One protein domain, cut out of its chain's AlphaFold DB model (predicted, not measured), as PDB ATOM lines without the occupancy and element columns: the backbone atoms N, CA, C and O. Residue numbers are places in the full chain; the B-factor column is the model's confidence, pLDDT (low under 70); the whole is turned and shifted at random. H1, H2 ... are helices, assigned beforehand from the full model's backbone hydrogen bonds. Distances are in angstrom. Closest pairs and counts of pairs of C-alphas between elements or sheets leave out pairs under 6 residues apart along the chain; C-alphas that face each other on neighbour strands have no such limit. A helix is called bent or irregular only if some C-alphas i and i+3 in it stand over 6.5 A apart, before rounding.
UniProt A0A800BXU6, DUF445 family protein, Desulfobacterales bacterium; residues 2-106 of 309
ATOM      1  N   GLN A   2      -5.636  56.393 -11.147       49.09
ATOM      2  CA  GLN A   2      -4.260  56.254 -11.669       49.09
ATOM      3  C   GLN A   2      -3.179  56.472 -10.598       49.09
ATOM      4  O   GLN A   2      -2.266  55.665 -10.500       49.09
ATOM      5  N   GLU A   3      -3.323  57.482  -9.733       53.94
ATOM      6  CA  GLU A   3      -2.376  57.695  -8.625       53.94
ATOM      7  C   GLU A   3      -2.334  56.534  -7.625       53.94
ATOM      8  O   GLU A   3      -1.265  56.221  -7.116       53.94
ATOM      9  N   LEU A   4      -3.459  55.848  -7.390       55.72
ATOM     10  CA  LEU A   4      -3.502  54.673  -6.512       55.72
ATOM     11  C   LEU A   4      -2.773  53.475  -7.135       55.72
ATOM     12  O   LEU A   4      -2.080  52.752  -6.431       55.72
ATOM     13  N   ILE A   5      -2.894  53.284  -8.454       58.53
ATOM     14  CA  ILE A   5      -2.177  52.225  -9.181       58.53
ATOM     15  C   ILE A   5      -0.675  52.516  -9.180       58.53
ATOM     16  O   ILE A   5       0.123  51.639  -8.869       58.53
ATOM     17  N   VAL A   6      -0.289  53.757  -9.470       62.31
ATOM     18  CA  VAL A   6       1.113  54.182  -9.476       62.31
ATOM     19  C   VAL A   6       1.737  54.070  -8.081       62.31
ATOM     20  O   VAL A   6       2.813  53.496  -7.949       62.31
ATOM     21  N   ALA A   7       1.042  54.521  -7.033       64.31
ATOM     22  CA  ALA A   7       1.498  54.364  -5.653       64.31
ATOM     23  C   ALA A   7       1.580  52.885  -5.235       64.31
ATOM     24  O   ALA A   7       2.498  52.485  -4.522       64.31
ATOM     25  N   SER A   8       0.660  52.041  -5.722       66.44
ATOM     26  CA  SER A   8       0.735  50.593  -5.512       66.44
ATOM     27  C   SER A   8       1.969  49.986  -6.190       66.44
ATOM     28  O   SER A   8       2.610  49.121  -5.596       66.44
ATOM     29  N   ILE A   9       2.336  50.435  -7.393       67.56
ATOM     30  CA  ILE A   9       3.533  49.968  -8.115       67.56
ATOM     31  C   ILE A   9       4.814  50.399  -7.389       67.56
ATOM     32  O   ILE A   9       5.725  49.590  -7.212       67.56
ATOM     33  N   GLU A  10       4.869  51.635  -6.890       69.38
ATOM     34  CA  GLU A  10       5.985  52.102  -6.055       69.38
ATOM     35  C   GLU A  10       6.116  51.266  -4.781       69.38
ATOM     36  O   GLU A  10       7.199  50.769  -4.480       69.38
ATOM     37  N   SER A  11       5.003  51.005  -4.087       73.38
ATOM     38  CA  SER A  11       5.006  50.201  -2.858       73.38
ATOM     39  C   SER A  11       5.452  48.747  -3.070       73.38
ATOM     40  O   SER A  11       5.939  48.107  -2.141       73.38
ATOM     41  N   GLN A  12       5.316  48.222  -4.294       77.06
ATOM     42  CA  GLN A  12       5.733  46.866  -4.658       77.06
ATOM     43  C   GLN A  12       7.153  46.798  -5.235       77.06
ATOM     44  O   GLN A  12       7.697  45.701  -5.363       77.06
ATOM     45  N   THR A  13       7.788  47.935  -5.536       79.44
ATOM     46  CA  THR A  13       9.158  47.985  -6.078       79.44
ATOM     47  C   THR A  13      10.189  47.247  -5.204       79.44
ATOM     48  O   THR A  13      10.961  46.465  -5.762       79.44
ATOM     49  N   PRO A  14      10.180  47.366  -3.859       77.75
ATOM     50  CA  PRO A  14      11.106  46.615  -3.003       77.75
ATOM     51  C   PRO A  14      10.924  45.093  -3.129       77.75
ATOM     52  O   PRO A  14      11.887  44.323  -3.127       77.75
ATOM     53  N   LEU A  15       9.675  44.648  -3.292       79.12
ATOM     54  CA  LEU A  15       9.329  43.235  -3.432       79.12
ATOM     55  C   LEU A  15       9.746  42.688  -4.806       79.12
ATOM     56  O   LEU A  15      10.252  41.571  -4.899       79.12
ATOM     57  N   LEU A  16       9.597  43.493  -5.862       82.00
ATOM     58  CA  LEU A  16      10.085  43.169  -7.205       82.00
ATOM     59  C   LEU A  16      11.611  43.065  -7.248       82.00
ATOM     60  O   LEU A  16      12.130  42.133  -7.855       82.00
ATOM     61  N   LEU A  17      12.322  43.978  -6.582       82.69
ATOM     62  CA  LEU A  17      13.785  43.954  -6.503       82.69
ATOM     63  C   LEU A  17      14.299  42.751  -5.712       82.69
ATOM     64  O   LEU A  17      15.287  42.141  -6.109       82.69
ATOM     65  N   THR A  18      13.581  42.350  -4.663       80.88
ATOM     66  CA  THR A  18      13.890  41.125  -3.913       80.88
ATOM     67  C   THR A  18      13.726  39.882  -4.789       80.88
ATOM     68  O   THR A  18      14.639  39.067  -4.865       80.88
ATOM     69  N   LYS A  19      12.621  39.772  -5.541       82.56
ATOM     70  CA  LYS A  19      12.442  38.675  -6.508       82.56
ATOM     71  C   LYS A  19      13.477  38.691  -7.632       82.56
ATOM     72  O   LYS A  19      13.909  37.641  -8.081       82.56
ATOM     73  N   LEU A  20      13.875  39.871  -8.104       81.62
ATOM     74  CA  LEU A  20      14.943  40.014  -9.095       81.62
ATOM     75  C   LEU A  20      16.278  39.503  -8.557       81.62
ATOM     76  O   LEU A  20      17.003  38.837  -9.289       81.62
ATOM     77  N   ALA A  21      16.581  39.785  -7.291       81.19
ATOM     78  CA  ALA A  21      17.776  39.271  -6.643       81.19
ATOM     79  C   ALA A  21      17.734  37.736  -6.532       81.19
ATOM     80  O   ALA A  21      18.696  37.087  -6.928       81.19
ATOM     81  N   GLU A  22      16.595  37.154  -6.135       82.88
ATOM     82  CA  GLU A  22      16.392  35.693  -6.125       82.88
ATOM     83  C   GLU A  22      16.585  35.063  -7.515       82.88
ATOM     84  O   GLU A  22      17.257  34.044  -7.644       82.88
ATOM     85  N   ILE A  23      16.050  35.687  -8.570       83.75
ATOM     86  CA  ILE A  23      16.202  35.204  -9.952       83.75
ATOM     87  C   ILE A  23      17.666  35.280 -10.407       83.75
ATOM     88  O   ILE A  23      18.145  34.385 -11.097       83.75
ATOM     89  N   ILE A  24      18.406  36.328 -10.031       82.19
ATOM     90  CA  ILE A  24      19.840  36.454 -10.350       82.19
ATOM     91  C   ILE A  24      20.665  35.374  -9.634       82.19
ATOM     92  O   ILE A  24      21.683  34.922 -10.168       82.19
ATOM     93  N   SER A  25      20.214  34.935  -8.460       78.56
ATOM     94  CA  SER A  25      20.818  33.831  -7.718       78.56
ATOM     95  C   SER A  25      20.580  32.456  -8.346       78.56
ATOM     96  O   SER A  25      21.306  31.514  -8.025       78.56
ATOM     97  N   GLU A  26      19.617  32.311  -9.263       86.88
ATOM     98  CA  GLU A  26      19.367  31.031  -9.925       86.88
ATOM     99  C   GLU A  26      20.567  30.589 -10.790       86.88
ATOM    100  O   GLU A  26      21.116  31.396 -11.553       86.88
ATOM    101  N   PRO A  27      20.955  29.296 -10.752       83.06
ATOM    102  CA  PRO A  27      22.128  28.795 -11.473       83.06
ATOM    103  C   PRO A  27      22.085  29.077 -12.980       83.06
ATOM    104  O   PRO A  27      23.093  29.464 -13.570       83.06
ATOM    105  N   GLU A  28      20.911  28.936 -13.604       86.69
ATOM    106  CA  GLU A  28      20.740  29.164 -15.044       86.69
ATOM    107  C   GLU A  28      20.947  30.635 -15.431       86.69
ATOM    108  O   GLU A  28      21.563  30.944 -16.456       86.69
ATOM    109  N   ILE A  29      20.447  31.563 -14.613       86.44
ATOM    110  CA  ILE A  29      20.595  33.001 -14.851       86.44
ATOM    111  C   ILE A  29      22.041  33.424 -14.602       86.44
ATOM    112  O   ILE A  29      22.606  34.158 -15.416       86.44
ATOM    113  N   ARG A  30      22.675  32.899 -13.548       83.69
ATOM    114  CA  ARG A  30      24.098  33.108 -13.262       83.69
ATOM    115  C   ARG A  30      24.973  32.656 -14.432       83.69
ATOM    116  O   ARG A  30      25.810  33.429 -14.891       83.69
ATOM    117  N   ASP A  31      24.716  31.478 -14.994       87.38
ATOM    118  CA  ASP A  31      25.427  30.966 -16.175       87.38
ATOM    119  C   ASP A  31      25.253  31.870 -17.404       87.38
ATOM    120  O   ASP A  31      26.211  32.126 -18.147       87.38
ATOM    121  N   ARG A  32      24.049  32.416 -17.611       86.81
ATOM    122  CA  ARG A  32      23.795  33.385 -18.689       86.81
ATOM    123  C   ARG A  32      24.529  34.704 -18.471       86.81
ATOM    124  O   ARG A  32      25.072  35.243 -19.437       86.81
ATOM    125  N   ILE A  33      24.579  35.212 -17.238       86.44
ATOM    126  CA  ILE A  33      25.334  36.425 -16.888       86.44
ATOM    127  C   ILE A  33      26.827  36.192 -17.138       86.44
ATOM    128  O   ILE A  33      27.458  36.988 -17.829       86.44
ATOM    129  N   VAL A  34      27.375  35.074 -16.658       88.00
ATOM    130  CA  VAL A  34      28.782  34.696 -16.853       88.00
ATOM    131  C   VAL A  34      29.120  34.596 -18.344       88.00
ATOM    132  O   VAL A  34      30.112  35.173 -18.794       88.00
ATOM    133  N   THR A  35      28.259  33.958 -19.140       89.12
ATOM    134  CA  THR A  35      28.425  33.870 -20.600       89.12
ATOM    135  C   THR A  35      28.400  35.253 -21.261       89.12
ATOM    136  O   THR A  35      29.221  35.541 -22.134       89.12
ATOM    137  N   GLY A  36      27.487  36.132 -20.837       88.12
ATOM    138  CA  GLY A  36      27.396  37.506 -21.336       88.12
ATOM    139  C   GLY A  36      28.643  38.333 -21.017       88.12
ATOM    140  O   GLY A  36      29.191  38.989 -21.903       88.12
ATOM    141  N   VAL A  37      29.140  38.249 -19.780       87.75
ATOM    142  CA  VAL A  37      30.381  38.916 -19.357       87.75
ATOM    143  C   VAL A  37      31.575  38.375 -20.139       87.75
ATOM    144  O   VAL A  37      32.384  39.166 -20.617       87.75
ATOM    145  N   ARG A  38      31.657  37.055 -20.359       86.56
ATOM    146  CA  ARG A  38      32.710  36.434 -21.178       86.56
ATOM    147  C   ARG A  38      32.754  37.031 -22.582       86.56
ATOM    148  O   ARG A  38      33.820  37.426 -23.041       86.56
ATOM    149  N   LEU A  39      31.603  37.121 -23.251       86.31
ATOM    150  CA  LEU A  39      31.498  37.701 -24.595       86.31
ATOM    151  C   LEU A  39      31.871  39.190 -24.611       86.31
ATOM    152  O   LEU A  39      32.543  39.644 -25.536       86.31
ATOM    153  N   GLY A  40      31.470  39.945 -23.584       86.31
ATOM    154  CA  GLY A  40      31.825  41.357 -23.445       86.31
ATOM    155  C   GLY A  40      33.326  41.575 -23.246       86.31
ATOM    156  O   GLY A  40      33.916  42.423 -23.912       86.31
ATOM    157  N   VAL A  41      33.957  40.782 -22.374       85.94
ATOM    158  CA  VAL A  41      35.405  40.844 -22.124       85.94
ATOM    159  C   VAL A  41      36.189  40.425 -23.366       85.94
ATOM    160  O   VAL A  41      37.138  41.111 -23.728       85.94
ATOM    161  N   ASP A  42      35.769  39.371 -24.065       84.19
ATOM    162  CA  ASP A  42      36.414  38.925 -25.306       84.19
ATOM    163  C   ASP A  42      36.328  40.000 -26.406       84.19
ATOM    164  O   ASP A  42      37.334  40.389 -27.000       84.19
ATOM    165  N   SER A  43      35.143  40.593 -26.598       84.94
ATOM    166  CA  SER A  43      34.955  41.713 -27.528       84.94
ATOM    167  C   SER A  43      35.805  42.934 -27.157       84.94
ATOM    168  O   SER A  43      36.366  43.580 -28.044       84.94
ATOM    169  N   PHE A  44      35.933  43.239 -25.866       85.50
ATOM    170  CA  PHE A  44      36.756  44.339 -25.375       85.50
ATOM    171  C   PHE A  44      38.250  44.085 -25.599       85.50
ATOM    172  O   PHE A  44      38.945  44.972 -26.094       85.50
ATOM    173  N   VAL A  45      38.734  42.873 -25.307       84.25
ATOM    174  CA  VAL A  45      40.129  42.467 -25.535       84.25
ATOM    175  C   VAL A  45      40.466  42.542 -27.023       84.25
ATOM    176  O   VAL A  45      41.472  43.152 -27.379       84.25
ATOM    177  N   LEU A  46      39.599  42.033 -27.903       82.00
ATOM    178  CA  LEU A  46      39.757  42.159 -29.358       82.00
ATOM    179  C   LEU A  46      39.746  43.626 -29.823       82.00
ATOM    180  O   LEU A  46      40.497  44.003 -30.727       82.00
ATOM    181  N   GLY A  47      38.945  44.475 -29.173       84.75
ATOM    182  CA  GLY A  47      38.868  45.914 -29.433       84.75
ATOM    183  C   GLY A  47      40.127  46.707 -29.060       84.75
ATOM    184  O   GLY A  47      40.314  47.813 -29.563       84.75
ATOM    185  N   MET A  48      41.030  46.154 -28.239       81.81
ATOM    186  CA  MET A  48      42.288  46.814 -27.850       81.81
ATOM    187  C   MET A  48      43.382  46.785 -28.931       81.81
ATOM    188  O   MET A  48      44.465  47.349 -28.734       81.81
ATOM    189  N   GLY A  49      43.143  46.124 -30.069       80.12
ATOM    190  CA  GLY A  49      44.080  46.073 -31.192       80.12
ATOM    191  C   GLY A  49      45.441  45.474 -30.794       80.12
ATOM    192  O   GLY A  49      45.492  44.329 -30.352       80.12
ATOM    193  N   PRO A  50      46.571  46.195 -30.926       80.56
ATOM    194  CA  PRO A  50      47.903  45.636 -30.665       80.56
ATOM    195  C   PRO A  50      48.153  45.244 -29.198       80.56
ATOM    196  O   PRO A  50      49.034  44.428 -28.938       80.56
ATOM    197  N   MET A  51      47.389  45.784 -28.239       79.62
ATOM    198  CA  MET A  51      47.477  45.391 -26.823       79.62
ATOM    199  C   MET A  51      46.649  44.142 -26.487       79.62
ATOM    200  O   MET A  51      46.846  43.559 -25.421       79.62
ATOM    201  N   ALA A  52      45.783  43.682 -27.401       78.88
ATOM    202  CA  ALA A  52      44.964  42.485 -27.211       78.88
ATOM    203  C   ALA A  52      45.828  41.258 -26.893       78.88
ATOM    204  O   ALA A  52      45.559  40.545 -25.938       78.88
ATOM    205  N   ALA A  53      46.936  41.075 -27.619       78.06
ATOM    206  CA  ALA A  53      47.839  39.938 -27.433       78.06
ATOM    207  C   ALA A  53      48.500  39.895 -26.041       78.06
ATOM    208  O   ALA A  53      48.775  38.813 -25.529       78.06
ATOM    209  N   LEU A  54      48.739  41.058 -25.417       80.88
ATOM    210  CA  LEU A  54      49.240  41.135 -24.043       80.88
ATOM    211  C   LEU A  54      48.129  40.846 -23.028       80.88
ATOM    212  O   LEU A  54      48.369  40.135 -22.058       80.88
ATOM    213  N   ALA A  55      46.915  41.355 -23.258       78.38
ATOM    214  CA  ALA A  55      45.773  41.156 -22.368       78.38
ATOM    215  C   ALA A  55      45.232  39.713 -22.400       78.38
ATOM    216  O   ALA A  55      44.951  39.151 -21.344       78.38
ATOM    217  N   SER A  56      45.161  39.076 -23.575       75.12
ATOM    218  CA  SER A  56      44.695  37.690 -23.751       75.12
ATOM    219  C   SER A  56      45.543  36.659 -22.999       75.12
ATOM    220  O   SER A  56      45.046  35.586 -22.678       75.12
ATOM    221  N   GLY A  57      46.810  36.969 -22.695       78.56
ATOM    222  CA  GLY A  57      47.668  36.102 -21.883       78.56
ATOM    223  C   GLY A  57      47.288  36.062 -20.398       78.56
ATOM    224  O   GLY A  57      47.605  35.091 -19.718       78.56
ATOM    225  N   PHE A  58      46.602  37.096 -19.898       78.81
ATOM    226  CA  PHE A  58      46.146  37.194 -18.504       78.81
ATOM    227  C   PHE A  58      44.628  37.016 -18.359       78.81
ATOM    228  O   PHE A  58      44.160  36.585 -17.309       78.81
ATOM    229  N   LEU A  59      43.861  37.341 -19.403       80.06
ATOM    230  CA  LEU A  59      42.403  37.262 -19.454       80.06
ATOM    231  C   LEU A  59      41.983  36.169 -20.441       80.06
ATOM    232  O   LEU A  59      41.516  36.467 -21.541       80.06
ATOM    233  N   THR A  60      42.172  34.900 -20.066       82.06
ATOM    234  CA  THR A  60      41.629  33.790 -20.859       82.06
ATOM    235  C   THR A  60      40.135  33.603 -20.563       82.06
ATOM    236  O   THR A  60      39.688  33.923 -19.453       82.06
ATOM    237  N   PRO A  61      39.345  33.082 -21.521       78.44
ATOM    238  CA  PRO A  61      37.910  32.860 -21.343       78.44
ATOM    239  C   PRO A  61      37.581  32.059 -20.079       78.44
ATOM    240  O   PRO A  61      36.630  32.386 -19.376       78.44
ATOM    241  N   GLU A  62      38.409  31.067 -19.753       81.94
ATOM    242  CA  GLU A  62      38.237  30.185 -18.598       81.94
ATOM    243  C   GLU A  62      38.523  30.909 -17.276       81.94
ATOM    244  O   GLU A  62      37.820  30.699 -16.285       81.94
ATOM    245  N   VAL A  63      39.534  31.787 -17.249       85.31
ATOM    246  CA  VAL A  63      39.877  32.584 -16.059       85.31
ATOM    247  C   VAL A  63      38.774  33.596 -15.763       85.31
ATOM    248  O   VAL A  63      38.384  33.744 -14.605       85.31
ATOM    249  N   VAL A  64      38.243  34.259 -16.795       86.00
ATOM    250  CA  VAL A  64      37.133  35.216 -16.660       86.00
ATOM    251  C   VAL A  64      35.869  34.503 -16.190       86.00
ATOM    252  O   VAL A  64      35.246  34.947 -15.232       86.00
ATOM    253  N   GLU A  65      35.515  33.380 -16.813       86.25
ATOM    254  CA  GLU A  65      34.348  32.583 -16.430       86.25
ATOM    255  C   GLU A  65      34.419  32.137 -14.965       86.25
ATOM    256  O   GLU A  65      33.482  32.371 -14.201       86.25
ATOM    257  N   THR A  66      35.557  31.572 -14.555       87.12
ATOM    258  CA  THR A  66      35.759  31.091 -13.184       87.12
ATOM    259  C   THR A  66      35.699  32.240 -12.183       87.12
ATOM    260  O   THR A  66      34.983  32.152 -11.191       87.12
ATOM    261  N   LYS A  67      36.388  33.357 -12.454       86.31
ATOM    262  CA  LYS A  67      36.426  34.502 -11.533       86.31
ATOM    263  C   LYS A  67      35.091  35.224 -11.410       86.31
ATOM    264  O   LYS A  67      34.745  35.656 -10.316       86.31
ATOM    265  N   VAL A  68      34.346  35.364 -12.505       86.50
ATOM    266  CA  VAL A  68      33.017  35.991 -12.482       86.50
ATOM    267  C   VAL A  68      32.019  35.084 -11.765       86.50
ATOM    268  O   VAL A  68      31.226  35.583 -10.973       86.50
ATOM    269  N   ARG A  69      32.085  33.763 -11.979       87.00
ATOM    270  CA  ARG A  69      31.261  32.792 -11.249       87.00
ATOM    271  C   ARG A  69      31.543  32.821  -9.749       87.00
ATOM    272  O   ARG A  69      30.607  33.008  -8.982       87.00
ATOM    273  N   GLU A  70      32.814  32.712  -9.356       87.94
ATOM    274  CA  GLU A  70      33.242  32.813  -7.954       87.94
ATOM    275  C   GLU A  70      32.762  34.125  -7.326       87.94
ATOM    276  O   GLU A  70      32.241  34.121  -6.219       87.94
ATOM    277  N   TYR A  71      32.872  35.244  -8.049       86.38
ATOM    278  CA  TYR A  71      32.406  36.537  -7.557       86.38
ATOM    279  C   TYR A  71      30.886  36.569  -7.353       86.38
ATOM    280  O   TYR A  71      30.432  37.024  -6.312       86.38
ATOM    281  N   LEU A  72      30.090  36.081  -8.311       84.88
ATOM    282  CA  LEU A  72      28.626  36.040  -8.185       84.88
ATOM    283  C   LEU A  72      28.158  35.093  -7.067       84.88
ATOM    284  O   LEU A  72      27.120  35.345  -6.467       84.88
ATOM    285  N   GLU A  73      28.916  34.029  -6.791       83.75
ATOM    286  CA  GLU A  73      28.676  33.089  -5.688       83.75
ATOM    287  C   GLU A  73      29.056  33.677  -4.323       83.75
ATOM    288  O   GLU A  73      28.282  33.604  -3.376       83.75
ATOM    289  N   GLU A  74      30.239  34.278  -4.211       86.25
ATOM    290  CA  GLU A  74      30.761  34.813  -2.951       86.25
ATOM    291  C   GLU A  74      30.077  36.128  -2.547       86.25
ATOM    292  O   GLU A  74      30.024  36.476  -1.367       86.25
ATOM    293  N   LYS A  75      29.558  36.877  -3.527       84.25
ATOM    294  CA  LYS A  75      28.987  38.219  -3.348       84.25
ATOM    295  C   LYS A  75      27.485  38.282  -3.577       84.25
ATOM    296  O   LYS A  75      26.954  39.364  -3.812       84.25
ATOM    297  N   GLU A  76      26.797  37.153  -3.470       78.56
ATOM    298  CA  GLU A  76      25.344  37.081  -3.620       78.56
ATOM    299  C   GLU A  76      24.621  38.043  -2.659       78.56
ATOM    300  O   GLU A  76      23.850  38.897  -3.099       78.56
ATOM    301  N   ASP A  77      24.972  38.004  -1.372       81.00
ATOM    302  CA  ASP A  77      24.401  38.890  -0.349       81.00
ATOM    303  C   ASP A  77      24.704  40.374  -0.619       81.00
ATOM    304  O   ASP A  77      23.865  41.247  -0.387       81.00
ATOM    305  N   ASP A  78      25.891  40.681  -1.151       84.69
ATOM    306  CA  ASP A  78      26.286  42.051  -1.493       84.69
ATOM    307  C   ASP A  78      25.473  42.580  -2.693       84.69
ATOM    308  O   ASP A  78      25.113  43.759  -2.722       84.69
ATOM    309  N   ILE A  79      25.129  41.719  -3.660       80.31
ATOM    310  CA  ILE A  79      24.277  42.062  -4.812       80.31
ATOM    311  C   ILE A  79      22.835  42.311  -4.362       80.31
ATOM    312  O   ILE A  79      22.221  43.291  -4.792       80.31
ATOM    313  N   VAL A  80      22.309  41.467  -3.470       81.00
ATOM    314  CA  VAL A  80      20.978  41.645  -2.869       81.00
ATOM    315  C   VAL A  80      20.923  42.972  -2.111       81.00
ATOM    316  O   VAL A  80      20.046  43.794  -2.375       81.00
ATOM    317  N   ASN A  81      21.900  43.229  -1.236       84.38
ATOM    318  CA  ASN A  81      21.984  44.469  -0.464       84.38
ATOM    319  C   ASN A  81      22.127  45.706  -1.359       84.38
ATOM    320  O   ASN A  81      21.564  46.759  -1.058       84.38
ATOM    321  N   TRP A  82      22.856  45.597  -2.471       84.31
ATOM    322  CA  TRP A  82      22.977  46.681  -3.440       84.31
ATOM    323  C   TRP A  82      21.648  46.973  -4.151       84.31
ATOM    324  O   TRP A  82      21.253  48.136  -4.234       84.31
ATOM    325  N   LEU A  83      20.930  45.942  -4.611       81.56
ATOM    326  CA  LEU A  83      19.607  46.087  -5.235       81.56
ATOM    327  C   LEU A  83      18.549  46.602  -4.252       81.56
ATOM    328  O   LEU A  83      17.631  47.314  -4.654       81.56
ATOM    329  N   GLN A  84      18.682  46.257  -2.971       80.62
ATOM    330  CA  GLN A  84      17.791  46.695  -1.901       80.62
ATOM    331  C   GLN A  84      18.161  48.059  -1.308       80.62
ATOM    332  O   GLN A  84      17.429  48.548  -0.455       80.62
ATOM    333  N   ASN A  85      19.243  48.699  -1.750       88.56
ATOM    334  CA  ASN A  85      19.600  50.031  -1.277       88.56
ATOM    335  C   ASN A  85      18.534  51.063  -1.685       88.56
ATOM    336  O   ASN A  85      18.115  51.094  -2.845       88.56
ATOM    337  N   ASP A  86      18.156  51.936  -0.749       81.62
ATOM    338  CA  ASP A  86      17.176  53.014  -0.925       81.62
ATOM    339  C   ASP A  86      17.392  53.823  -2.217       81.62
ATOM    340  O   ASP A  86      16.429  54.160  -2.900       81.62
ATOM    341  N   GLU A  87      18.644  54.087  -2.614       86.25
ATOM    342  CA  GLU A  87      18.935  54.835  -3.847       86.25
ATOM    343  C   GLU A  87      18.518  54.073  -5.119       86.25
ATOM    344  O   GLU A  87      17.998  54.661  -6.071       86.25
ATOM    345  N   VAL A  88      18.758  52.759  -5.155       85.25
ATOM    346  CA  VAL A  88      18.397  51.906  -6.297       85.25
ATOM    347  C   VAL A  88      16.889  51.700  -6.325       85.25
ATOM    348  O   VAL A  88      16.282  51.828  -7.389       85.25
ATOM    349  N   GLN A  89      16.279  51.461  -5.161       83.38
ATOM    350  CA  GLN A  89      14.830  51.335  -5.041       83.38
ATOM    351  C   GLN A  89      14.114  52.600  -5.522       83.38
ATOM    352  O   GLN A  89      13.205  52.491  -6.341       83.38
ATOM    353  N   ASP A  90      14.554  53.787  -5.094       81.06
ATOM    354  CA  ASP A  90      13.956  55.066  -5.497       81.06
ATOM    355  C   ASP A  90      14.099  55.314  -7.006       81.06
ATOM    356  O   ASP A  90      13.134  55.661  -7.689       81.06
ATOM    357  N   LYS A  91      15.280  55.040  -7.579       84.56
ATOM    358  CA  LYS A  91      15.504  55.155  -9.030       84.56
ATOM    359  C   LYS A  91      14.607  54.216  -9.834       84.56
ATOM    360  O   LYS A  91      14.049  54.633 -10.851       84.56
ATOM    361  N   VAL A  92      14.469  52.964  -9.401       83.38
ATOM    362  CA  VAL A  92      13.630  51.969 -10.083       83.38
ATOM    363  C   VAL A  92      12.151  52.303  -9.911       83.38
ATOM    364  O   VAL A  92      11.412  52.260 -10.893       83.38
ATOM    365  N   ALA A  93      11.727  52.712  -8.716       78.44
ATOM    366  CA  ALA A  93      10.360  53.138  -8.436       78.44
ATOM    367  C   ALA A  93       9.978  54.341  -9.304       78.44
ATOM    368  O   ALA A  93       8.936  54.329  -9.958       78.44
ATOM    369  N   LYS A  94      10.865  55.337  -9.406       81.94
ATOM    370  CA  LYS A  94      10.670  56.507 -10.263       81.94
ATOM    371  C   LYS A  94      10.590  56.136 -11.745       81.94
ATOM    372  O   LYS A  94       9.688  56.607 -12.435       81.94
ATOM    373  N   ALA A  95      11.472  55.264 -12.234       79.69
ATOM    374  CA  ALA A  95      11.429  54.794 -13.619       79.69
ATOM    375  C   ALA A  95      10.139  54.005 -13.925       79.69
ATOM    376  O   ALA A  95       9.506  54.215 -14.961       79.69
ATOM    377  N   LEU A  96       9.708  53.134 -13.004       78.12
ATOM    378  CA  LEU A  96       8.449  52.392 -13.108       78.12
ATOM    379  C   LEU A  96       7.239  53.323 -13.051       78.12
ATOM    380  O   LEU A  96       6.300  53.124 -13.819       78.12
ATOM    381  N   ARG A  97       7.265  54.353 -12.198       75.88
ATOM    382  CA  ARG A  97       6.243  55.404 -12.128       75.88
ATOM    383  C   ARG A  97       6.136  56.142 -13.451       75.88
ATOM    384  O   ARG A  97       5.032  56.260 -13.978       75.88
ATOM    385  N   GLU A  98       7.245  56.650 -13.975       78.44
ATOM    386  CA  GLU A  98       7.277  57.402 -15.232       78.44
ATOM    387  C   GLU A  98       6.717  56.549 -16.373       78.44
ATOM    388  O   GLU A  98       5.788  56.973 -17.065       78.44
ATOM    389  N   ARG A  99       7.174  55.295 -16.486       73.44
ATOM    390  CA  ARG A  99       6.705  54.372 -17.523       73.44
ATOM    391  C   ARG A  99       5.240  53.977 -17.358       73.44
ATOM    392  O   ARG A  99       4.509  53.894 -18.339       73.44
ATOM    393  N   SER A 100       4.794  53.752 -16.126       65.94
ATOM    394  CA  SER A 100       3.408  53.393 -15.820       65.94
ATOM    395  C   SER A 100       2.465  54.569 -16.056       65.94
ATOM    396  O   SER A 100       1.363  54.373 -16.553       65.94
ATOM    397  N   THR A 101       2.896  55.798 -15.765       68.88
ATOM    398  CA  THR A 101       2.127  57.018 -16.051       68.88
ATOM    399  C   THR A 101       2.009  57.241 -17.559       68.88
ATOM    400  O   THR A 101       0.929  57.564 -18.048       68.88
ATOM    401  N   GLU A 102       3.089  57.003 -18.308       67.19
ATOM    402  CA  GLU A 102       3.091  57.035 -19.773       67.19
ATOM    403  C   GLU A 102       2.134  55.980 -20.360       67.19
ATOM    404  O   GLU A 102       1.267  56.325 -21.164       67.19
ATOM    405  N   MET A 103       2.212  54.727 -19.893       58.16
ATOM    406  CA  MET A 103       1.334  53.629 -20.330       58.16
ATOM    407  C   MET A 103      -0.137  53.863 -19.961       58.16
ATOM    408  O   MET A 103      -1.014  53.698 -20.798       58.16
ATOM    409  N   LEU A 104      -0.432  54.293 -18.732       61.56
ATOM    410  CA  LEU A 104      -1.802  54.582 -18.288       61.56
ATOM    411  C   LEU A 104      -2.391  55.828 -18.966       61.56
ATOM    412  O   LEU A 104      -3.612  55.966 -19.039       61.56
ATOM    413  N   GLY A 105      -1.535  56.740 -19.430       58.50
ATOM    414  CA  GLY A 105      -1.912  57.895 -20.240       58.50
ATOM    415  C   GLY A 105      -2.104  57.566 -21.721       58.50
ATOM    416  O   GLY A 105      -2.712  58.361 -22.441       58.50
ATOM    417  N   THR A 106      -1.627  56.405 -22.186       53.00
ATOM    418  CA  THR A 106      -1.852  55.959 -23.560       53.00
ATOM    419  C   THR A 106      -3.244  55.319 -23.654       53.00
ATOM    420  O   THR A 106      -3.572  54.446 -22.850       53.00
TER     421      THR A 106
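This is residues 2 to 106 of the 309 residues of the protein "DUF445 family protein" of Desulfobacterales bacterium (UniProt A0A800BXU6). A long, loose strip of helices runs out and folds back, in the outline of a wide V: bent H1 and then H2 lead out, short H3 makes the turn at the far tip, and H4, H5 and H6 come back. The returning helices pair with the outgoing ones: H6 with H1a at one end, H5 with H1b in the middle, and H4 with H2 at the other end. The printed part has 105 residues with six named helices, H1 to H6 in order, and no named strand; its class is all helix. It is loose, with a radius of gyration of the C-alphas of 18.8 A, and elongated, spanning 57 by 30 by 23 A.

Find C-alpha 2 at (-4.260, 56.254, -11.669), where H1 begins; it covers residues 2 to 25. By its hydrogen bonds it was assigned as one helix, but it is bent: C-alphas 11 and 14 are 7.1 A apart. Its arms are H1a, residues 2 to 11, 14.1 A long, and H1b, residues 14 to 25, 16.7 A long, at a steep tilt of 48 degrees. From C-alpha 27 at (22.128, 28.795, -11.473), H2 runs 29.9 A through residues 27 to 47. Next come H3, residues 49 to 55, irregular but only just, with C-alphas 50 and 53 6.6 A apart; H4, residues 61 to 74, 19.8 A long; and H5, residues 76 to 83. H6, residues 86 to 105, runs 27.6 A and ends at C-alpha 105, (-1.912, 57.895, -20.240).

Look first at Glu 10 and Ala 93, whose C-alphas, 5.1 A apart, are the closest of H1a and H6; these touch at a shallow tilt of 25 degrees, opposite ways. H1b touches H5, closest at the C-alphas of Ala 21 and Val 80, 5.5 A, opposite ways at a shallow tilt of 33 degrees, only just short of steep. H2 touches H4, closest at the C-alphas of Val 34 and Glu 65, 6.0 A, opposite ways at a steep tilt of 43 degrees. H2, with residues 45 to 46 alone, touches H3 only at the corner, and only just, with 3 pairs of C-alphas within 8 A; Val 45 and Ala 52 have the closest, 5.1 A. H4 and H5 meet only through their link. Among the pairs that are apart are H3 and H4, and H2 and H5. In H1a, H1b, H2, H4, H5 and H6 every O i to N i+4 pair is within hydrogen-bond range; in H3 it is 1 of 3, beside 3 of 4 O i to N i+3 pairs.

The C-alphas of Leu 4 and Pro 50 are the two farthest apart, 57.5 A, while those of Gln 2 and Thr 106, the first and last printed, are 12.1 A apart. The printed part has no cut, and the links between the helices are tight. The mean pLDDT of the printed part is 79.5; look for values under 70 at residues 2 to 10 and 100 to 106.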